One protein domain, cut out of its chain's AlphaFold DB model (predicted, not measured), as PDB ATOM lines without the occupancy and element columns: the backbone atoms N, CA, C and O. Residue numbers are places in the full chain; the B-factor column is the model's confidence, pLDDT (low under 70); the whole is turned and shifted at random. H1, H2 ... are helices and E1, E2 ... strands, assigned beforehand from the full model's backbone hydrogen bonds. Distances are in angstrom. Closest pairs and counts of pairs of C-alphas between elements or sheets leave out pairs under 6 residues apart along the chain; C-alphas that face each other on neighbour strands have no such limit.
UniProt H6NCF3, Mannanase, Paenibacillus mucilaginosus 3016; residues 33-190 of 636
ATOM      1  N   TYR A  33     -27.579  -8.181  21.836       98.50
ATOM      2  CA  TYR A  33     -26.206  -7.688  21.794       98.50
ATOM      3  C   TYR A  33     -25.989  -6.607  22.859       98.50
ATOM      4  O   TYR A  33     -26.688  -5.593  22.885       98.50
ATOM      5  N   ALA A  34     -25.034  -6.834  23.761       98.62
ATOM      6  CA  ALA A  34     -24.673  -5.895  24.820       98.62
ATOM      7  C   ALA A  34     -23.349  -5.187  24.504       98.62
ATOM      8  O   ALA A  34     -22.414  -5.804  23.987       98.62
ATOM      9  N   PHE A  35     -23.271  -3.896  24.814       98.50
ATOM     10  CA  PHE A  35     -22.052  -3.092  24.747       98.50
ATOM     11  C   PHE A  35     -21.775  -2.517  26.135       98.50
ATOM     12  O   PHE A  35     -22.600  -1.763  26.652       98.50
ATOM     13  N   SER A  36     -20.641  -2.898  26.725       97.44
ATOM     14  CA  SER A  36     -20.292  -2.591  28.114       97.44
ATOM     15  C   SER A  36     -18.835  -2.143  28.280       97.44
ATOM     16  O   SER A  36     -17.982  -2.930  28.682       97.44
ATOM     17  N   PRO A  37     -18.496  -0.888  27.932       94.69
ATOM     18  CA  PRO A  37     -17.183  -0.339  28.251       94.69
ATOM     19  C   PRO A  37     -16.986  -0.239  29.776       94.69
ATOM     20  O   PRO A  37     -17.946  -0.139  30.543       94.69
ATOM     21  N   GLY A  38     -15.727  -0.255  30.217       92.00
ATOM     22  CA  GLY A  38     -15.383  -0.076  31.627       92.00
ATOM     23  C   GLY A  38     -15.661   1.350  32.106       92.00
ATOM     24  O   GLY A  38     -15.433   2.306  31.369       92.00
ATOM     25  N   SER A  39     -16.142   1.479  33.341       89.12
ATOM     26  CA  SER A  39     -16.332   2.754  34.048       89.12
ATOM     27  C   SER A  39     -15.022   3.197  34.737       89.12
ATOM     28  O   SER A  39     -14.187   2.340  35.050       89.12
ATOM     29  N   PRO A  40     -14.806   4.507  34.993       90.31
ATOM     30  CA  PRO A  40     -15.780   5.602  34.901       90.31
ATOM     31  C   PRO A  40     -15.861   6.323  33.556       90.31
ATOM     32  O   PRO A  40     -14.892   6.386  32.807       90.31
ATOM     33  N   PHE A  41     -17.009   6.964  33.299       90.81
ATOM     34  CA  PHE A  41     -17.230   7.794  32.100       90.81
ATOM     35  C   PHE A  41     -17.091   9.299  32.361       90.81
ATOM     36  O   PHE A  41     -17.382  10.118  31.485       90.81
ATOM     37  N   ASN A  42     -16.691   9.682  33.578       86.25
ATOM     38  CA  ASN A  42     -16.451  11.069  33.982       86.25
ATOM     39  C   ASN A  42     -17.629  12.018  33.660       86.25
ATOM     40  O   ASN A  42     -17.429  13.185  33.328       86.25
ATOM     41  N   ASN A  43     -18.869  11.520  33.776       85.69
ATOM     42  CA  ASN A  43     -20.118  12.230  33.459       85.69
ATOM     43  C   ASN A  43     -20.281  12.674  31.992       85.69
ATOM     44  O   ASN A  43     -21.049  13.602  31.725       85.69
ATOM     45  N   THR A  44     -19.604  12.038  31.031       89.88
ATOM     46  CA  THR A  44     -19.740  12.398  29.610       89.88
ATOM     47  C   THR A  44     -20.275  11.243  28.764       89.88
ATOM     48  O   THR A  44     -19.775  10.122  28.811       89.88
ATOM     49  N   GLU A  45     -21.286  11.525  27.931       94.00
ATOM     50  CA  GLU A  45     -21.759  10.560  26.927       94.00
ATOM     51  C   GLU A  45     -20.657  10.220  25.918       94.00
ATOM     52  O   GLU A  45     -20.601   9.097  25.432       94.00
ATOM     53  N   ALA A  46     -19.765  11.172  25.625       91.06
ATOM     54  CA  ALA A  46     -18.665  10.984  24.685       91.06
ATOM     55  C   ALA A  46     -17.704   9.871  25.133       91.06
ATOM     56  O   ALA A  46     -17.355   9.032  24.308       91.06
ATOM     57  N   SER A  47     -17.343   9.812  26.422       88.94
ATOM     58  CA  SER A  47     -16.506   8.731  26.964       88.94
ATOM     59  C   SER A  47     -17.175   7.364  26.822       88.94
ATOM     60  O   SER A  47     -16.534   6.401  26.417       88.94
ATOM     61  N   PHE A  48     -18.481   7.266  27.088       94.25
ATOM     62  CA  PHE A  48     -19.213   6.012  26.896       94.25
ATOM     63  C   PHE A  48     -19.315   5.611  25.415       94.25
ATOM     64  O   PHE A  48     -19.168   4.443  25.051       94.25
ATOM     65  N   LEU A  49     -19.591   6.589  24.549       95.56
ATOM     66  CA  LEU A  49     -19.869   6.375  23.133       95.56
ATOM     67  C   LEU A  49     -18.613   6.253  22.265       95.56
ATOM     68  O   LEU A  49     -18.742   5.968  21.076       95.56
ATOM     69  N   GLU A  50     -17.421   6.432  22.834       90.94
ATOM     70  CA  GLU A  50     -16.148   6.459  22.108       90.94
ATOM     71  C   GLU A  50     -15.977   5.263  21.160       90.94
ATOM     72  O   GLU A  50     -15.533   5.413  20.021       90.94
ATOM     73  N   THR A  51     -16.367   4.074  21.622       93.88
ATOM     74  CA  THR A  51     -16.254   2.813  20.874       93.88
ATOM     75  C   THR A  51     -17.614   2.199  20.542       93.88
ATOM     76  O   THR A  51     -17.709   1.022  20.191       93.88
ATOM     77  N   TYR A  52     -18.683   2.991  20.644       96.94
ATOM     78  CA  TYR A  52     -20.044   2.521  20.439       96.94
ATOM     79  C   TYR A  52     -20.300   2.166  18.964       96.94
ATOM     80  O   TYR A  52     -20.184   3.030  18.091       96.94
ATOM     81  N   PRO A  53     -20.710   0.923  18.649       96.19
ATOM     82  CA  PRO A  53     -20.828   0.462  17.266       96.19
ATOM     83  C   PRO A  53     -22.056   1.019  16.524       96.19
ATOM     84  O   PRO A  53     -22.166   0.865  15.305       96.19
ATOM     85  N   GLY A  54     -22.957   1.712  17.224       94.94
ATOM     86  CA  GLY A  54     -24.150   2.343  16.661       94.94
ATOM     87  C   GLY A  54     -25.452   1.670  17.089       94.94
ATOM     88  O   GLY A  54     -25.473   0.532  17.557       94.94
ATOM     89  N   ASP A  55     -26.563   2.389  16.912       94.25
ATOM     90  CA  ASP A  55     -27.873   1.979  17.432       94.25
ATOM     91  C   ASP A  55     -28.415   0.692  16.795       94.25
ATOM     92  O   ASP A  55     -29.141  -0.040  17.460       94.25
ATOM     93  N   ASP A  56     -28.029   0.373  15.562       92.38
ATOM     94  CA  ASP A  56     -28.471  -0.846  14.870       92.38
ATOM     95  C   ASP A  56     -27.697  -2.115  15.289       92.38
ATOM     96  O   ASP A  56     -28.000  -3.206  14.808       92.38
ATOM     97  N   TYR A  57     -26.700  -1.991  16.177       95.88
ATOM     98  CA  TYR A  57     -25.823  -3.095  16.593       95.88
ATOM     99  C   TYR A  57     -25.930  -3.456  18.076       95.88
ATOM    100  O   TYR A  57     -25.352  -4.456  18.492       95.88
ATOM    101  N   VAL A  58     -26.637  -2.658  18.881       98.00
ATOM    102  CA  VAL A  58     -26.667  -2.815  20.342       98.00
ATOM    103  C   VAL A  58     -28.094  -2.793  20.867       98.00
ATOM    104  O   VAL A  58     -28.835  -1.841  20.628       98.00
ATOM    105  N   ASP A  59     -28.456  -3.796  21.657       98.38
ATOM    106  CA  ASP A  59     -29.731  -3.872  22.376       98.38
ATOM    107  C   ASP A  59     -29.605  -3.363  23.820       98.38
ATOM    108  O   ASP A  59     -30.523  -2.727  24.350       98.38
ATOM    109  N   ILE A  60     -28.462  -3.647  24.458       98.88
ATOM    110  CA  ILE A  60     -28.203  -3.372  25.875       98.88
ATOM    111  C   ILE A  60     -26.967  -2.478  26.011       98.88
ATOM    112  O   ILE A  60     -25.867  -2.866  25.620       98.88
ATOM    113  N   LEU A  61     -27.151  -1.300  26.602       98.81
ATOM    114  CA  LEU A  61     -26.072  -0.420  27.039       98.81
ATOM    115  C   LEU A  61     -25.707  -0.795  28.475       98.81
ATOM    116  O   LEU A  61     -26.550  -0.705  29.368       98.81
ATOM    117  N   GLY A  62     -24.480  -1.250  28.695       98.31
ATOM    118  CA  GLY A  62     -23.999  -1.637  30.014       98.31
ATOM    119  C   GLY A  62     -22.693  -0.969  30.389       98.31
ATOM    120  O   GLY A  62     -22.131  -0.222  29.601       98.31
ATOM    121  N   PHE A  63     -22.217  -1.225  31.595       98.12
ATOM    122  CA  PHE A  63     -20.898  -0.809  32.048       98.12
ATOM    123  C   PHE A  63     -20.399  -1.744  33.142       98.12
ATOM    124  O   PHE A  63     -21.199  -2.363  33.850       98.12
ATOM    125  N   ASP A  64     -19.079  -1.792  33.282       97.69
ATOM    126  CA  ASP A  64     -18.398  -2.706  34.193       97.69
ATOM    127  C   ASP A  64     -17.550  -1.902  35.190       97.69
ATOM    128  O   ASP A  64     -16.776  -1.029  34.785       97.69
ATOM    129  N   THR A  65     -17.687  -2.161  36.496       95.56
ATOM    130  CA  THR A  65     -16.815  -1.552  37.523       95.56
ATOM    131  C   THR A  65     -16.755  -2.359  38.818       95.56
ATOM    132  O   THR A  65     -17.724  -2.994  39.233       95.56
ATOM    133  N   TYR A  66     -15.602  -2.320  39.489       95.50
ATOM    134  CA  TYR A  66     -15.314  -3.120  40.678       95.50
ATOM    135  C   TYR A  66     -14.806  -2.249  41.832       95.50
ATOM    136  O   TYR A  66     -13.928  -1.409  41.657       95.50
ATOM    137  N   TYR A  67     -15.343  -2.489  43.026       94.19
ATOM    138  CA  TYR A  67     -14.952  -1.840  44.271       94.19
ATOM    139  C   TYR A  67     -13.775  -2.571  44.924       94.19
ATOM    140  O   TYR A  67     -13.777  -3.797  45.030       94.19
ATOM    141  N   ASP A  68     -12.785  -1.835  45.419       88.00
ATOM    142  CA  ASP A  68     -11.583  -2.377  46.073       88.00
ATOM    143  C   ASP A  68     -11.698  -2.464  47.609       88.00
ATOM    144  O   ASP A  68     -10.809  -2.993  48.282       88.00
ATOM    145  N   GLY A  69     -12.787  -1.957  48.197       89.25
ATOM    146  CA  GLY A  69     -12.952  -1.877  49.652       89.25
ATOM    147  C   GLY A  69     -12.415  -0.601  50.297       89.25
ATOM    148  O   GLY A  69     -12.479  -0.479  51.521       89.25
ATOM    149  N   THR A  70     -11.843   0.322  49.521       83.00
ATOM    150  CA  THR A  70     -11.179   1.533  50.037       83.00
ATOM    151  C   THR A  70     -11.523   2.818  49.292       83.00
ATOM    152  O   THR A  70     -11.416   3.897  49.873       83.00
ATOM    153  N   SER A  71     -11.986   2.723  48.050       80.94
ATOM    154  CA  SER A  71     -12.317   3.859  47.191       80.94
ATOM    155  C   SER A  71     -13.545   4.627  47.696       80.94
ATOM    156  O   SER A  71     -14.684   4.216  47.478       80.94
ATOM    157  N   GLN A  72     -13.323   5.762  48.371       76.31
ATOM    158  CA  GLN A  72     -14.380   6.520  49.065       76.31
ATOM    159  C   GLN A  72     -15.464   7.110  48.135       76.31
ATOM    160  O   GLN A  72     -16.562   7.373  48.611       76.31
ATOM    161  N   GLY A  73     -15.196   7.270  46.832       87.00
ATOM    162  CA  GLY A  73     -16.146   7.819  45.848       87.00
ATOM    163  C   GLY A  73     -16.784   6.796  44.903       87.00
ATOM    164  O   GLY A  73     -17.543   7.176  44.018       87.00
ATOM    165  N   TRP A  74     -16.489   5.499  45.054       92.88
ATOM    166  CA  TRP A  74     -16.900   4.492  44.067       92.88
ATOM    167  C   TRP A  74     -18.425   4.394  43.905       92.88
ATOM    168  O   TRP A  74     -18.920   4.332  42.782       92.88
ATOM    169  N   PHE A  75     -19.188   4.448  45.004       95.56
ATOM    170  CA  PHE A  75     -20.654   4.399  44.942       95.56
ATOM    171  C   PHE A  75     -21.257   5.610  44.215       95.56
ATOM    172  O   PHE A  75     -22.204   5.441  43.450       95.56
ATOM    173  N   ASP A  76     -20.697   6.807  44.406       94.31
ATOM    174  CA  ASP A  76     -21.156   8.021  43.720       94.31
ATOM    175  C   ASP A  76     -20.864   7.939  42.216       94.31
ATOM    176  O   ASP A  76     -21.718   8.276  41.395       94.31
ATOM    177  N   THR A  77     -19.689   7.423  41.846       93.62
ATOM    178  CA  THR A  77     -19.335   7.128  40.453       93.62
ATOM    179  C   THR A  77     -20.317   6.144  39.822       93.62
ATOM    180  O   THR A  77     -20.848   6.425  38.751       93.62
ATOM    181  N   VAL A  78     -20.640   5.041  40.506       97.31
ATOM    182  CA  VAL A  78     -21.635   4.065  40.029       97.31
ATOM    183  C   VAL A  78     -22.999   4.716  39.807       97.31
ATOM    184  O   VAL A  78     -23.643   4.447  38.796       97.31
ATOM    185  N   VAL A  79     -23.452   5.580  40.721       98.00
ATOM    186  CA  VAL A  79     -24.731   6.293  40.568       98.00
ATOM    187  C   VAL A  79     -24.702   7.213  39.349       98.00
ATOM    188  O   VAL A  79     -25.656   7.218  38.569       98.00
ATOM    189  N   ASN A  80     -23.617   7.962  39.162       97.12
ATOM    190  CA  ASN A  80     -23.447   8.872  38.034       97.12
ATOM    191  C   ASN A  80     -23.422   8.135  36.690       97.12
ATOM    192  O   ASN A  80     -24.150   8.517  35.770       97.12
ATOM    193  N   ASP A  81     -22.654   7.050  36.593       97.69
ATOM    194  CA  ASP A  81     -22.565   6.249  35.375       97.69
ATOM    195  C   ASP A  81     -23.894   5.528  35.096       97.69
ATOM    196  O   ASP A  81     -24.435   5.648  33.999       97.69
ATOM    197  N   ALA A  82     -24.517   4.881  36.089       98.50
ATOM    198  CA  ALA A  82     -25.820   4.231  35.912       98.50
ATOM    199  C   ALA A  82     -26.906   5.218  35.451       98.50
ATOM    200  O   ALA A  82     -27.716   4.905  34.577       98.50
ATOM    201  N   LYS A  83     -26.911   6.435  36.001       98.25
ATOM    202  CA  LYS A  83     -27.798   7.523  35.576       98.25
ATOM    203  C   LYS A  83     -27.550   7.941  34.130       98.25
ATOM    204  O   LYS A  83     -28.510   8.094  33.372       98.25
ATOM    205  N   LEU A  84     -26.287   8.129  33.749       98.12
ATOM    206  CA  LEU A  84     -25.889   8.461  32.381       98.12
ATOM    207  C   LEU A  84     -26.372   7.383  31.403       98.12
ATOM    208  O   LEU A  84     -27.086   7.691  30.446       98.12
ATOM    209  N   ILE A  85     -26.061   6.117  31.690       98.31
ATOM    210  CA  ILE A  85     -26.400   4.988  30.818       98.31
ATOM    211  C   ILE A  85     -27.913   4.771  30.754       98.31
ATOM    212  O   ILE A  85     -28.443   4.536  29.669       98.31
ATOM    213  N   SER A  86     -28.642   4.924  31.866       98.50
ATOM    214  CA  SER A  86     -30.109   4.845  31.857       98.50
ATOM    215  C   SER A  86     -30.730   5.878  30.923       98.50
ATOM    216  O   SER A  86     -31.613   5.541  30.136       98.50
ATOM    217  N   ARG A  87     -30.298   7.141  31.011       98.38
ATOM    218  CA  ARG A  87     -30.845   8.227  30.184       98.38
ATOM    219  C   ARG A  87     -30.526   8.023  28.710       98.38
ATOM    220  O   ARG A  87     -31.386   8.252  27.861       98.38
ATOM    221  N   LEU A  88     -29.312   7.565  28.419       98.12
ATOM    222  CA  LEU A  88     -28.878   7.254  27.065       98.12
ATOM    223  C   LEU A  88     -29.645   6.058  26.479       98.12
ATOM    224  O   LEU A  88     -30.025   6.076  25.309       98.12
ATOM    225  N   ALA A  89     -29.918   5.033  27.286       98.44
ATOM    226  CA  ALA A  89     -30.738   3.905  26.866       98.44
ATOM    227  C   ALA A  89     -32.182   4.344  26.593       98.44
ATOM    228  O   ALA A  89     -32.711   4.041  25.524       98.44
ATOM    229  N   ASP A  90     -32.794   5.125  27.490       98.19
ATOM    230  CA  ASP A  90     -34.151   5.654  27.304       98.19
ATOM    231  C   ASP A  90     -34.245   6.530  26.034       98.19
ATOM    232  O   ASP A  90     -35.189   6.380  25.254       98.19
ATOM    233  N   SER A  91     -33.249   7.388  25.758       97.81
ATOM    234  CA  SER A  91     -33.235   8.244  24.556       97.81
ATOM    235  C   SER A  91     -33.108   7.459  23.244       97.81
ATOM    236  O   SER A  91     -33.572   7.918  22.199       97.81
ATOM    237  N   LYS A  92     -32.532   6.253  23.305       96.31
ATOM    238  CA  LYS A  92     -32.345   5.337  22.169       96.31
ATOM    239  C   LYS A  92     -33.390   4.220  22.102       96.31
ATOM    240  O   LYS A  92     -33.347   3.409  21.178       96.31
ATOM    241  N   GLY A  93     -34.312   4.150  23.066       96.50
ATOM    242  CA  GLY A  93     -35.270   3.046  23.189       96.50
ATOM    243  C   GLY A  93     -34.610   1.689  23.468       96.50
ATOM    244  O   GLY A  93     -35.088   0.666  22.981       96.50
ATOM    245  N   LYS A  94     -33.493   1.691  24.205       97.94
ATOM    246  CA  LYS A  94     -32.656   0.528  24.537       97.94
ATOM    247  C   LYS A  94     -32.767   0.156  26.015       97.94
ATOM    248  O   LYS A  94     -33.452   0.816  26.793       97.94
ATOM    249  N   ILE A  95     -32.096  -0.926  26.399       98.62
ATOM    250  CA  ILE A  95     -32.035  -1.403  27.783       98.62
ATOM    251  C   ILE A  95     -30.725  -0.924  28.413       98.62
ATOM    252  O   ILE A  95     -29.677  -1.057  27.793       98.62
ATOM    253  N   ALA A  96     -30.775  -0.411  29.642       98.75
ATOM    254  CA  ALA A  96     -29.581  -0.164  30.445       98.75
ATOM    255  C   ALA A  96     -29.336  -1.312  31.435       98.75
ATOM    256  O   ALA A  96     -30.294  -1.856  31.996       98.75
ATOM    257  N   ALA A  97     -28.079  -1.674  31.676       98.75
ATOM    258  CA  ALA A  97     -27.704  -2.697  32.648       98.75
ATOM    259  C   ALA A  97     -26.380  -2.379  33.351       98.75
ATOM    260  O   ALA A  97     -25.518  -1.710  32.796       98.75
ATOM    261  N   PHE A  98     -26.197  -2.908  34.557       98.31
ATOM    262  CA  PHE A  98     -24.900  -2.917  35.228       98.31
ATOM    263  C   PHE A  98     -24.235  -4.273  34.942       98.31
ATOM    264  O   PHE A  98     -24.350  -5.226  35.712       98.31
ATOM    265  N   THR A  99     -23.662  -4.393  33.745       98.50
ATOM    266  CA  THR A  99     -23.250  -5.665  33.130       98.50
ATOM    267  C   THR A  99     -22.245  -6.444  33.959       98.50
ATOM    268  O   THR A  99     -22.386  -7.663  34.032       98.50
ATOM    269  N   GLU A 100     -21.334  -5.764  34.653       98.38
ATOM    270  CA  GLU A 100     -20.493  -6.369  35.682       98.38
ATOM    271  C   GLU A 100     -20.306  -5.443  36.888       98.38
ATOM    272  O   GLU A 100     -19.927  -4.280  36.755       98.38
ATOM    273  N   PHE A 101     -20.504  -5.988  38.088       97.56
ATOM    274  CA  PHE A 101     -20.132  -5.338  39.341       97.56
ATOM    275  C   PHE A 101     -19.443  -6.319  40.287       97.56
ATOM    276  O   PHE A 101     -19.713  -7.524  40.285       97.56
ATOM    277  N   GLY A 102     -18.621  -5.823  41.205       95.75
ATOM    278  CA  GLY A 102     -18.124  -6.686  42.270       95.75
ATOM    279  C   GLY A 102     -17.237  -5.990  43.278       95.75
ATOM    280  O   GLY A 102     -16.876  -4.829  43.117       95.75
ATOM    281  N   TYR A 103     -16.876  -6.740  44.312       95.12
ATOM    282  CA  TYR A 103     -15.856  -6.358  45.275       95.12
ATOM    283  C   TYR A 103     -14.599  -7.186  44.964       95.12
ATOM    284  O   TYR A 103     -14.551  -8.381  45.235       95.12
ATOM    285  N   SER A 104     -13.589  -6.560  44.357       88.50
ATOM    286  CA  SER A 104     -12.404  -7.236  43.798       88.50
ATOM    287  C   SER A 104     -11.453  -7.832  44.842       88.50
ATOM    288  O   SER A 104     -10.607  -8.651  44.504       88.50
ATOM    289  N   SER A 105     -11.571  -7.415  46.105       82.44
ATOM    290  CA  SER A 105     -10.644  -7.766  47.192       82.44
ATOM    291  C   SER A 105     -11.328  -8.481  48.360       82.44
ATOM    292  O   SER A 105     -10.880  -8.365  49.506       82.44
ATOM    293  N   VAL A 106     -12.424  -9.199  48.098       90.50
ATOM    294  CA  VAL A 106     -13.051 -10.060  49.109       90.50
ATOM    295  C   VAL A 106     -12.080 -11.172  49.484       90.50
ATOM    296  O   VAL A 106     -11.515 -11.848  48.626       90.50
ATOM    297  N   LYS A 107     -11.892 -11.359  50.787       88.81
ATOM    298  CA  LYS A 107     -11.041 -12.406  51.354       88.81
ATOM    299  C   LYS A 107     -11.905 -13.349  52.177       88.81
ATOM    300  O   LYS A 107     -12.905 -12.891  52.715       88.81
ATOM    301  N   PRO A 108     -11.492 -14.612  52.391       89.56
ATOM    302  CA  PRO A 108     -12.211 -15.519  53.286       89.56
ATOM    303  C   PRO A 108     -12.497 -14.924  54.676       89.56
ATOM    304  O   PRO A 108     -13.517 -15.242  55.279       89.56
ATOM    305  N   THR A 109     -11.602 -14.057  55.162       89.25
ATOM    306  CA  THR A 109     -11.742 -13.277  56.400       89.25
ATOM    307  C   THR A 109     -11.048 -11.920  56.259       89.25
ATOM    308  O   THR A 109      -9.994 -11.845  55.617       89.25
ATOM    309  N   GLY A 110     -11.539 -10.880  56.939       90.88
ATOM    310  CA  GLY A 110     -10.891  -9.561  56.974       90.88
ATOM    311  C   GLY A 110     -11.207  -8.666  55.769       90.88
ATOM    312  O   GLY A 110     -10.446  -7.749  55.452       90.88
ATOM    313  N   THR A 111     -12.316  -8.937  55.093       91.69
ATOM    314  CA  THR A 111     -12.972  -8.062  54.127       91.69
ATOM    315  C   THR A 111     -13.308  -6.737  54.803       91.69
ATOM    316  O   THR A 111     -13.915  -6.698  55.872       91.69
ATOM    317  N   LYS A 112     -12.872  -5.633  54.189       91.38
ATOM    318  CA  LYS A 112     -12.899  -4.309  54.827       91.38
ATOM    319  C   LYS A 112     -14.311  -3.747  54.952       91.38
ATOM    320  O   LYS A 112     -14.654  -3.215  56.005       91.38
ATOM    321  N   ASP A 113     -15.113  -3.848  53.891       93.81
ATOM    322  CA  ASP A 113     -16.493  -3.356  53.891       93.81
ATOM    323  C   ASP A 113     -17.489  -4.516  53.965       93.81
ATOM    324  O   ASP A 113     -17.744  -5.192  52.972       93.81
ATOM    325  N   LEU A 114     -18.072  -4.729  55.148       96.44
ATOM    326  CA  LEU A 114     -19.074  -5.770  55.396       96.44
ATOM    327  C   LEU A 114     -20.509  -5.355  55.029       96.44
ATOM    328  O   LEU A 114     -21.442  -6.087  55.340       96.44
ATOM    329  N   GLN A 115     -20.705  -4.185  54.414       96.88
ATOM    330  CA  GLN A 115     -22.021  -3.670  54.008       96.88
ATOM    331  C   GLN A 115     -22.105  -3.377  52.502       96.88
ATOM    332  O   GLN A 115     -22.916  -2.563  52.061       96.88
ATOM    333  N   PHE A 116     -21.221  -3.986  51.713       97.50
ATOM    334  CA  PHE A 116     -21.043  -3.677  50.299       97.50
ATOM    335  C   PHE A 116     -22.337  -3.788  49.471       97.50
ATOM    336  O   PHE A 116     -22.693  -2.843  48.763       97.50
ATOM    337  N   PHE A 117     -23.065  -4.906  49.565       98.38
ATOM    338  CA  PHE A 117     -24.231  -5.164  48.717       98.38
ATOM    339  C   PHE A 117     -25.402  -4.249  49.073       98.38
ATOM    340  O   PHE A 117     -26.052  -3.697  48.181       98.38
ATOM    341  N   THR A 118     -25.672  -4.048  50.367       98.44
ATOM    342  CA  THR A 118     -26.766  -3.162  50.792       98.44
ATOM    343  C   THR A 118     -26.456  -1.691  50.524       98.44
ATOM    344  O   THR A 118     -27.354  -0.970  50.081       98.44
ATOM    345  N   LYS A 119     -25.202  -1.242  50.695       97.88
ATOM    346  CA  LYS A 119     -24.768   0.109  50.293       97.88
ATOM    347  C   LYS A 119     -24.927   0.327  48.794       97.88
ATOM    348  O   LYS A 119     -25.474   1.353  48.400       97.88
ATOM    349  N   LEU A 120     -24.523  -0.638  47.967       98.12
ATOM    350  CA  LEU A 120     -24.666  -0.544  46.514       98.12
ATOM    351  C   LEU A 120     -26.138  -0.452  46.090       98.12
ATOM    352  O   LEU A 120     -26.515   0.440  45.331       98.12
ATOM    353  N   ALA A 121     -26.993  -1.325  46.629       98.25
ATOM    354  CA  ALA A 121     -28.426  -1.278  46.358       98.25
ATOM    355  C   ALA A 121     -29.060   0.044  46.826       98.25
ATOM    356  O   ALA A 121     -29.912   0.600  46.134       98.25
ATOM    357  N   ALA A 122     -28.652   0.570  47.985       98.44
ATOM    358  CA  ALA A 122     -29.115   1.863  48.481       98.44
ATOM    359  C   ALA A 122     -28.653   3.029  47.590       98.44
ATOM    360  O   ALA A 122     -29.461   3.908  47.289       98.44
ATOM    361  N   ALA A 123     -27.398   3.007  47.130       98.06
ATOM    362  CA  ALA A 123     -26.838   4.012  46.233       98.06
ATOM    363  C   ALA A 123     -27.619   4.064  44.913       98.06
ATOM    364  O   ALA A 123     -28.152   5.115  44.565       98.06
ATOM    365  N   LEU A 124     -27.813   2.924  44.239       98.44
ATOM    366  CA  LEU A 124     -28.602   2.859  43.002       98.44
ATOM    367  C   LEU A 124     -30.040   3.352  43.208       98.44
ATOM    368  O   LEU A 124     -30.540   4.139  42.409       98.44
ATOM    369  N   LYS A 125     -30.700   2.954  44.306       98.31
ATOM    370  CA  LYS A 125     -32.064   3.399  44.648       98.31
ATOM    371  C   LYS A 125     -32.188   4.901  44.902       98.31
ATOM    372  O   LYS A 125     -33.303   5.424  44.811       98.31
ATOM    373  N   SER A 126     -31.094   5.571  45.262       98.19
ATOM    374  CA  SER A 126     -31.106   6.983  45.649       98.19
ATOM    375  C   SER A 126     -31.377   7.933  44.476       98.19
ATOM    376  O   SER A 126     -31.881   9.033  44.701       98.19
ATOM    377  N   ASP A 127     -31.128   7.497  43.236       98.50
ATOM    378  CA  ASP A 127     -31.352   8.290  42.027       98.50
ATOM    379  C   ASP A 127     -32.427   7.636  41.124       98.50
ATOM    380  O   ASP A 127     -32.437   6.416  40.921       98.50
ATOM    381  N   PRO A 128     -33.396   8.418  40.604       98.12
ATOM    382  CA  PRO A 128     -34.516   7.889  39.829       98.12
ATOM    383  C   PRO A 128     -34.117   7.279  38.483       98.12
ATOM    384  O   PRO A 128     -34.872   6.441  37.986       98.12
ATOM    385  N   ASP A 129     -32.978   7.687  37.923       98.38
ATOM    386  CA  ASP A 129     -32.447   7.169  36.668       98.38
ATOM    387  C   ASP A 129     -31.501   5.991  36.944       98.38
ATOM    388  O   ASP A 129     -31.653   4.931  36.341       98.38
ATOM    389  N   ALA A 130     -30.599   6.109  37.928       98.19
ATOM    390  CA  ALA A 130     -29.663   5.031  38.274       98.19
ATOM    391  C   ALA A 130     -30.372   3.721  38.664       98.19
ATOM    392  O   ALA A 130     -29.933   2.632  38.296       98.19
ATOM    393  N   LYS A 131     -31.521   3.800  39.349       98.06
ATOM    394  CA  LYS A 131     -32.297   2.614  39.752       98.06
ATOM    395  C   LYS A 131     -32.981   1.862  38.599       98.06
ATOM    396  O   LYS A 131     -33.673   0.880  38.857       98.06
ATOM    397  N   ARG A 132     -32.878   2.340  37.352       98.00
ATOM    398  CA  ARG A 132     -33.549   1.760  36.169       98.00
ATOM    399  C   ARG A 132     -32.701   0.710  35.440       98.00
ATOM    400  O   ARG A 132     -33.081   0.289  34.349       98.00
ATOM    401  N   MET A 133     -31.584   0.268  36.020       98.19
ATOM    402  CA  MET A 133     -30.799  -0.844  35.473       98.19
ATOM    403  C   MET A 133     -31.633  -2.131  35.450       98.19
ATOM    404  O   MET A 133     -32.206  -2.527  36.463       98.19
ATOM    405  N   ALA A 134     -31.698  -2.797  34.295       98.25
ATOM    406  CA  ALA A 134     -32.503  -4.007  34.114       98.25
ATOM    407  C   ALA A 134     -31.943  -5.224  34.866       98.25
ATOM    408  O   ALA A 134     -32.704  -6.103  35.271       98.25
ATOM    409  N   TYR A 135     -30.622  -5.284  35.031       98.56
ATOM    410  CA  TYR A 135     -29.932  -6.268  35.855       98.56
ATOM    411  C   TYR A 135     -28.589  -5.716  36.336       98.56
ATOM    412  O   TYR A 135     -28.077  -4.738  35.786       98.56
ATOM    413  N   MET A 136     -28.027  -6.386  37.341       97.94
ATOM    414  CA  MET A 136     -26.633  -6.251  37.746       97.94
ATOM    415  C   MET A 136     -26.032  -7.641  37.965       97.94
ATOM    416  O   MET A 136     -26.635  -8.460  38.661       97.94
ATOM    417  N   LEU A 137     -24.894  -7.939  37.335       98.25
ATOM    418  CA  LEU A 137     -24.275  -9.269  37.374       98.25
ATOM    419  C   LEU A 137     -22.916  -9.199  38.067       98.25
ATOM    420  O   LEU A 137     -22.111  -8.329  37.768       98.25
ATOM    421  N   THR A 138     -22.674 -10.102  39.020       97.69
ATOM    422  CA  THR A 138     -21.369 -10.213  39.686       97.69
ATOM    423  C   THR A 138     -20.560 -11.386  39.155       97.69
ATOM    424  O   THR A 138     -21.077 -12.217  38.405       97.69
ATOM    425  N   TRP A 139     -19.283 -11.438  39.523       96.38
ATOM    426  CA  TRP A 139     -18.324 -12.353  38.921       96.38
ATOM    427  C   TRP A 139     -18.315 -13.747  39.560       96.38
ATOM    428  O   TRP A 139     -19.056 -14.056  40.497       96.38
ATOM    429  N   ALA A 140     -17.500 -14.635  38.998       94.94
ATOM    430  CA  ALA A 140     -17.473 -16.042  39.367       94.94
ATOM    431  C   ALA A 140     -16.704 -16.301  40.671       94.94
ATOM    432  O   ALA A 140     -15.591 -15.818  40.859       94.94
ATOM    433  N   ASN A 141     -17.249 -17.170  41.526       93.75
ATOM    434  CA  ASN A 141     -16.508 -17.750  42.645       93.75
ATOM    435  C   ASN A 141     -15.618 -18.904  42.148       93.75
ATOM    436  O   ASN A 141     -16.078 -20.048  42.102       93.75
ATOM    437  N   PHE A 142     -14.365 -18.636  41.777       92.12
ATOM    438  CA  PHE A 142     -13.452 -19.695  41.317       92.12
ATOM    439  C   PHE A 142     -12.830 -20.490  42.470       92.12
ATOM    440  O   PHE A 142     -12.722 -21.713  42.393       92.12
ATOM    441  N   ASN A 143     -12.389 -19.800  43.524       88.00
ATOM    442  CA  ASN A 143     -11.714 -20.367  44.695       88.00
ATOM    443  C   ASN A 143     -11.667 -19.323  45.833       88.00
ATOM    444  O   ASN A 143     -12.307 -18.279  45.754       88.00
ATOM    445  N   THR A 144     -10.920 -19.591  46.907       87.38
ATOM    446  CA  THR A 144     -10.786 -18.672  48.054       87.38
ATOM    447  C   THR A 144     -10.050 -17.369  47.746       87.38
ATOM    448  O   THR A 144     -10.167 -16.433  48.530       87.38
ATOM    449  N   ASP A 145      -9.337 -17.294  46.622       83.50
ATOM    450  CA  ASP A 145      -8.647 -16.091  46.142       83.50
ATOM    451  C   ASP A 145      -9.513 -15.296  45.146       83.50
ATOM    452  O   ASP A 145      -9.103 -14.253  44.644       83.50
ATOM    453  N   SER A 146     -10.720 -15.788  44.839       89.31
ATOM    454  CA  SER A 146     -11.649 -15.184  43.889       89.31
ATOM    455  C   SER A 146     -13.093 -15.426  44.340       89.31
ATOM    456  O   SER A 146     -13.743 -16.394  43.936       89.31
ATOM    457  N   ILE A 147     -13.567 -14.554  45.234       93.62
ATOM    458  CA  ILE A 147     -14.893 -14.607  45.864       93.62
ATOM    459  C   ILE A 147     -15.669 -13.344  45.476       93.62
ATOM    460  O   ILE A 147     -15.221 -12.239  45.752       93.62
ATOM    461  N   PHE A 148     -16.857 -13.503  44.896       96.75
ATOM    462  CA  PHE A 148     -17.741 -12.390  44.516       96.75
ATOM    463  C   PHE A 148     -19.147 -12.518  45.104       96.75
ATOM    464  O   PHE A 148     -19.811 -11.515  45.348       96.75
ATOM    465  N   VAL A 149     -19.582 -13.741  45.416       97.00
ATOM    466  CA  VAL A 149     -20.787 -14.019  46.209       97.00
ATOM    467  C   VAL A 149     -20.366 -14.684  47.524       97.00
ATOM    468  O   VAL A 149     -19.663 -15.697  47.482       97.00
ATOM    469  N   PRO A 150     -20.768 -14.177  48.704       96.38
ATOM    470  CA  PRO A 150     -20.398 -14.807  49.967       96.38
ATOM    471  C   PRO A 150     -21.037 -16.193  50.101       96.38
ATOM    472  O   PRO A 150     -22.198 -16.408  49.752       96.38
ATOM    473  N   TYR A 151     -20.272 -17.147  50.625       95.44
ATOM    474  CA  TYR A 151     -20.708 -18.530  50.800       95.44
ATOM    475  C   TYR A 151     -21.327 -18.782  52.179       95.44
ATOM    476  O   TYR A 151     -21.045 -18.093  53.160       95.44
ATOM    477  N   ARG A 152     -22.154 -19.829  52.246       96.50
ATOM    478  CA  ARG A 152     -22.746 -20.373  53.471       96.50
ATOM    479  C   ARG A 152     -22.174 -21.762  53.736       96.50
ATOM    480  O   ARG A 152     -22.190 -22.594  52.832       96.50
ATOM    481  N   ASN A 153     -21.743 -22.012  54.967       93.56
ATOM    482  CA  ASN A 153     -21.245 -23.293  55.464       93.56
ATOM    483  C   ASN A 153     -20.228 -23.959  54.518       93.56
ATOM    484  O   ASN A 153     -20.382 -25.118  54.126       93.56
ATOM    485  N   ALA A 154     -19.212 -23.200  54.104       90.75
ATOM    486  CA  ALA A 154     -18.169 -23.704  53.227       90.75
ATOM    487  C   ALA A 154     -17.304 -24.773  53.929       90.75
ATOM    488  O   ALA A 154     -17.078 -24.703  55.145       90.75
ATOM    489  N   PRO A 155     -16.813 -25.775  53.170       85.81
ATOM    490  CA  PRO A 155     -16.016 -26.874  53.707       85.81
ATOM    491  C   PRO A 155     -14.652 -26.399  54.234       85.81
ATOM    492  O   PRO A 155     -14.283 -25.233  54.120       85.81
ATOM    493  N   ASN A 156     -13.877 -27.326  54.806       84.88
ATOM    494  CA  ASN A 156     -12.519 -27.079  55.315       84.88
ATOM    495  C   ASN A 156     -12.441 -26.043  56.452       84.88
ATOM    496  O   ASN A 156     -11.424 -25.380  56.623       84.88
ATOM    497  N   GLY A 157     -13.511 -25.920  57.242       83.38
ATOM    498  CA  GLY A 157     -13.550 -25.027  58.402       83.38
ATOM    499  C   GLY A 157     -13.790 -23.553  58.069       83.38
ATOM    500  O   GLY A 157     -13.707 -22.733  58.977       83.38
ATOM    501  N   LEU A 158     -14.110 -23.216  56.813       86.56
ATOM    502  CA  LEU A 158     -14.409 -21.841  56.394       86.56
ATOM    503  C   LEU A 158     -15.738 -21.318  56.959       86.56
ATOM    504  O   LEU A 158     -15.854 -20.128  57.230       86.56
ATOM    505  N   GLY A 159     -16.730 -22.190  57.165       92.94
ATOM    506  CA  GLY A 159     -18.012 -21.789  57.746       92.94
ATOM    507  C   GLY A 159     -18.773 -20.785  56.873       92.94
ATOM    508  O   GLY A 159     -18.730 -20.859  55.644       92.94
ATOM    509  N   ASP A 160     -19.522 -19.885  57.505       96.38
ATOM    510  CA  ASP A 160     -20.204 -18.789  56.813       96.38
ATOM    511  C   ASP A 160     -19.225 -17.641  56.552       96.38
ATOM    512  O   ASP A 160     -18.491 -17.223  57.447       96.38
ATOM    513  N   HIS A 161     -19.251 -17.097  55.336       96.94
ATOM    514  CA  HIS A 161     -18.465 -15.917  55.001       96.94
ATOM    515  C   HIS A 161     -18.989 -14.680  55.755       96.94
ATOM    516  O   HIS A 161     -20.197 -14.487  55.881       96.94
ATOM    517  N   GLU A 162     -18.109 -13.783  56.196       95.69
ATOM    518  CA  GLU A 162     -18.467 -12.592  56.996       95.69
ATOM    519  C   GLU A 162     -19.392 -11.585  56.279       95.69
ATOM    520  O   GLU A 162     -20.185 -10.908  56.929       95.69
ATOM    521  N   LEU A 163     -19.350 -11.527  54.943       97.12
ATOM    522  CA  LEU A 163     -20.301 -10.764  54.108       97.12
ATOM    523  C   LEU A 163     -21.672 -11.444  53.919       97.12
ATOM    524  O   LEU A 163     -22.586 -10.827  53.371       97.12
ATOM    525  N   LEU A 164     -21.846 -12.708  54.326       98.19
ATOM    526  CA  LEU A 164     -23.093 -13.449  54.099       98.19
ATOM    527  C   LEU A 164     -24.333 -12.740  54.676       98.19
ATOM    528  O   LEU A 164     -25.341 -12.694  53.969       98.19
ATOM    529  N   PRO A 165     -24.309 -12.160  55.896       98.44
ATOM    530  CA  PRO A 165     -25.467 -11.442  56.425       98.44
ATOM    531  C   PRO A 165     -25.901 -10.259  55.548       98.44
ATOM    532  O   PRO A 165     -27.095 -10.062  55.333       98.44
ATOM    533  N   ASP A 166     -24.947  -9.504  54.999       98.62
ATOM    534  CA  ASP A 166     -25.224  -8.370  54.112       98.62
ATOM    535  C   ASP A 166     -25.828  -8.821  52.781       98.62
ATOM    536  O   ASP A 166     -26.845  -8.285  52.346       98.62
ATOM    537  N   PHE A 167     -25.285  -9.884  52.181       98.56
ATOM    538  CA  PHE A 167     -25.847 -10.447  50.953       98.56
ATOM    539  C   PHE A 167     -27.250 -11.030  51.156       98.56
ATOM    540  O   PHE A 167     -28.100 -10.913  50.279       98.56
ATOM    541  N   VAL A 168     -27.536 -11.616  52.325       98.69
ATOM    542  CA  VAL A 168     -28.896 -12.055  52.681       98.69
ATOM    543  C   VAL A 168     -29.846 -10.859  52.802       98.69
ATOM    544  O   VAL A 168     -30.984 -10.943  52.348       98.69
ATOM    545  N   ASN A 169     -29.401  -9.731  53.363       98.69
ATOM    546  CA  ASN A 169     -30.209  -8.509  53.404       98.69
ATOM    547  C   ASN A 169     -30.454  -7.942  52.000       98.69
ATOM    548  O   ASN A 169     -31.580  -7.570  51.688       98.69
ATOM    549  N   TYR A 170     -29.430  -7.939  51.145       98.50
ATOM    550  CA  TYR A 170     -29.546  -7.584  49.731       98.50
ATOM    551  C   TYR A 170     -30.533  -8.497  48.984       98.50
ATOM    552  O   TYR A 170     -31.378  -7.999  48.245       98.50
ATOM    553  N   TYR A 171     -30.481  -9.814  49.221       98.38
ATOM    554  CA  TYR A 171     -31.413 -10.797  48.655       98.38
ATOM    555  C   TYR A 171     -32.870 -10.548  49.072       98.38
ATOM    556  O   TYR A 171     -33.779 -10.729  48.272       98.38
ATOM    557  N   ASN A 172     -33.092 -10.119  50.316       98.19
ATOM    558  CA  ASN A 172     -34.430  -9.849  50.846       98.19
ATOM    559  C   ASN A 172     -34.970  -8.447  50.494       98.19
ATOM    560  O   ASN A 172     -36.114  -8.133  50.835       98.19
ATOM    561  N   ASP A 173     -34.170  -7.578  49.873       98.19
ATOM    562  CA  ASP A 173     -34.601  -6.237  49.478       98.19
ATOM    563  C   ASP A 173     -35.573  -6.323  48.293       98.19
ATOM    564  O   ASP A 173     -35.237  -6.867  47.250       98.19
ATOM    565  N   ALA A 174     -36.769  -5.740  48.407       96.19
ATOM    566  CA  ALA A 174     -37.794  -5.819  47.357       96.19
ATOM    567  C   ALA A 174     -37.388  -5.171  46.014       96.19
ATOM    568  O   ALA A 174     -38.093  -5.328  45.018       96.19
ATOM    569  N   PHE A 175     -36.299  -4.396  45.991       96.94
ATOM    570  CA  PHE A 175     -35.722  -3.844  44.768       96.94
ATOM    571  C   PHE A 175     -34.887  -4.864  43.985       96.94
ATOM    572  O   PHE A 175     -34.739  -4.717  42.773       96.94
ATOM    573  N   THR A 176     -34.348  -5.890  44.645       97.50
ATOM    574  CA  THR A 176     -33.585  -6.945  43.978       97.50
ATOM    575  C   THR A 176     -34.533  -8.053  43.520       97.50
ATOM    576  O   THR A 176     -35.599  -8.283  44.086       97.50
ATOM    577  N   SER A 177     -34.200  -8.705  42.410       96.81
ATOM    578  CA  SER A 177     -35.008  -9.786  41.843       96.81
ATOM    579  C   SER A 177     -34.107 -10.960  41.507       96.81
ATOM    580  O   SER A 177     -33.117 -10.804  40.793       96.81
ATOM    581  N   PHE A 178     -34.467 -12.138  42.008       97.56
ATOM    582  CA  PHE A 178     -33.783 -13.393  41.743       97.56
ATOM    583  C   PHE A 178     -34.656 -14.261  40.824       97.56
ATOM    584  O   PHE A 178     -35.621 -13.806  40.202       97.56
ATOM    585  N   SER A 179     -34.273 -15.528  40.647       97.00
ATOM    586  CA  SER A 179     -34.898 -16.414  39.659       97.00
ATOM    587  C   SER A 179     -36.416 -16.551  39.836       97.00
ATOM    588  O   SER A 179     -37.135 -16.685  38.846       97.00
ATOM    589  N   ASP A 180     -36.923 -16.509  41.068       96.44
ATOM    590  CA  ASP A 180     -38.352 -16.669  41.342       96.44
ATOM    591  C   ASP A 180     -39.155 -15.438  40.913       96.44
ATOM    592  O   ASP A 180     -40.144 -15.578  40.186       96.44
ATOM    593  N   GLU A 181     -38.684 -14.236  41.250       96.38
ATOM    594  CA  GLU A 181     -39.304 -12.966  40.862       96.38
ATOM    595  C   GLU A 181     -39.302 -12.798  39.333       96.38
ATOM    596  O   GLU A 181     -40.327 -12.458  38.729       96.38
ATOM    597  N   VAL A 182     -38.182 -13.122  38.675       95.06
ATOM    598  CA  VAL A 182     -38.061 -13.036  37.209       95.06
ATOM    599  C   VAL A 182     -38.983 -14.044  36.517       95.06
ATOM    600  O   VAL A 182     -39.681 -13.695  35.557       95.06
ATOM    601  N   ARG A 183     -39.047 -15.294  37.003       95.12
ATOM    602  CA  ARG A 183     -39.946 -16.322  36.444       95.12
ATOM    603  C   ARG A 183     -41.414 -15.946  36.615       95.12
ATOM    604  O   ARG A 183     -42.196 -16.152  35.681       95.12
ATOM    605  N   ALA A 184     -41.786 -15.359  37.752       95.56
ATOM    606  CA  ALA A 184     -43.144 -14.880  37.998       95.56
ATOM    607  C   ALA A 184     -43.583 -13.820  36.968       95.56
ATOM    608  O   ALA A 184     -44.740 -13.819  36.542       95.56
ATOM    609  N   GLY A 185     -42.650 -12.991  36.485       93.06
ATOM    610  CA  GLY A 185     -42.887 -11.995  35.434       93.06
ATOM    611  C   GLY A 185     -43.105 -12.556  34.019       93.06
ATOM    612  O   GLY A 185     -43.482 -11.796  33.120       93.06
ATOM    613  N   LYS A 186     -42.881 -13.865  33.801       95.50
ATOM    614  CA  LYS A 186     -43.036 -14.588  32.519       95.50
ATOM    615  C   LYS A 186     -42.492 -13.823  31.293       95.50
ATOM    616  O   LYS A 186     -43.213 -13.704  30.290       95.50
ATOM    617  N   PRO A 187     -41.240 -13.323  31.327       92.50
ATOM    618  CA  PRO A 187     -40.712 -12.399  30.318       92.50
ATOM    619  C   PRO A 187     -40.794 -12.963  28.892       92.50
ATOM    620  O   PRO A 187     -41.196 -12.254  27.974       92.50
ATOM    621  N   TYR A 188     -40.541 -14.264  28.723       94.06
ATOM    622  CA  TYR A 188     -40.523 -14.937  27.416       94.06
ATOM    623  C   TYR A 188     -41.907 -15.239  26.814       94.06
ATOM    624  O   TYR A 188     -41.991 -15.730  25.693       94.06
ATOM    625  N   SER A 189     -43.003 -14.960  27.530       95.38
ATOM    626  CA  SER A 189     -44.369 -15.115  26.997       95.38
ATOM    627  C   SER A 189     -44.924 -13.844  26.349       95.38
ATOM    628  O   SER A 189     -46.018 -13.863  25.774       95.38
ATOM    629  N   ARG A 190     -44.194 -12.725  26.449       94.56
ATOM    630  CA  ARG A 190     -44.620 -11.435  25.907       94.56
ATOM    631  C   ARG A 190     -44.602 -11.481  24.382       94.56
ATOM    632  O   ARG A 190     -43.612 -11.873  23.773       94.56
TER     633      ARG A 190
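This is residues 33 to 190 of the 636 residues of the protein "Mannanase" of Paenibacillus mucilaginosus 3016 (UniProt H6NCF3). A small sheet of three parallel strands, in the order E1 E2 E3, has the long helix H2 packed along one face; H3 packs on part of H2, and H4 on H3. Residues 178 to 190, with H5, stick out as a tail, and H1 lies near H2. The printed part has 158 residues with five named helices and three named strands, in the order H1 E1 H2 E2 H3 E3 H4 H5; its class is mixed, with 69 residues in named elements, under half. It is compact, with a radius of gyration of the C-alphas of 16.6 A and spans of 52 by 39 by 28 A.

Inner strand E2, residues 95 to 103, is parallel to E1, residues 60 to 67, with N 61 and O 95 at 2.8 A, and to E3, residues 136 to 138, with N 101 and O 137 at 2.9 A. H2, residues 74 to 92, is on the sheet over E1 and E2, at a height over the sheet of 8.6 A; its closest C-alphas to E2 are Ser 86 and Ala 96, 5.2 A. E1, H2, E2 form a strand-helix-strand unit, two parallel neighbours with a helix between, its crossover right-handed; E2, H3, E3 form another, also right-handed. H3, residues 116 to 126, only grazes the sheet and touches residues 75 to 82 of H2 at a steep tilt of 47 degrees, closest at the C-alphas of Val 79 and Leu 124, 5.7 A. H4, residues 164 to 171, touches H3 at a shallow tilt of 27 degrees, the closest C-alphas being Thr 118 and Tyr 170, 5.3 A. H1, residues 45 to 49, is close to but not clearly touching H2; H5, residues 179 to 184, is apart from H4. In the five helices every O i to N i+4 pair is within hydrogen-bond range.

H2 is 26.8 A long, E2 24.3 A, E1 22.7 A and H3 15.4 A. H1 begins at C-alpha 45 (-21.759, 10.560, 26.927), and H5 ends at C-alpha 184 (-43.144, -14.880, 37.998).

The C-alphas of Asp 56 and Gly 157, the two farthest apart, are 52.0 A apart. The links E2 to H3 and E3 to H4 are long. The printed part has no cut, and no printed residue is under 70 in pLDDT.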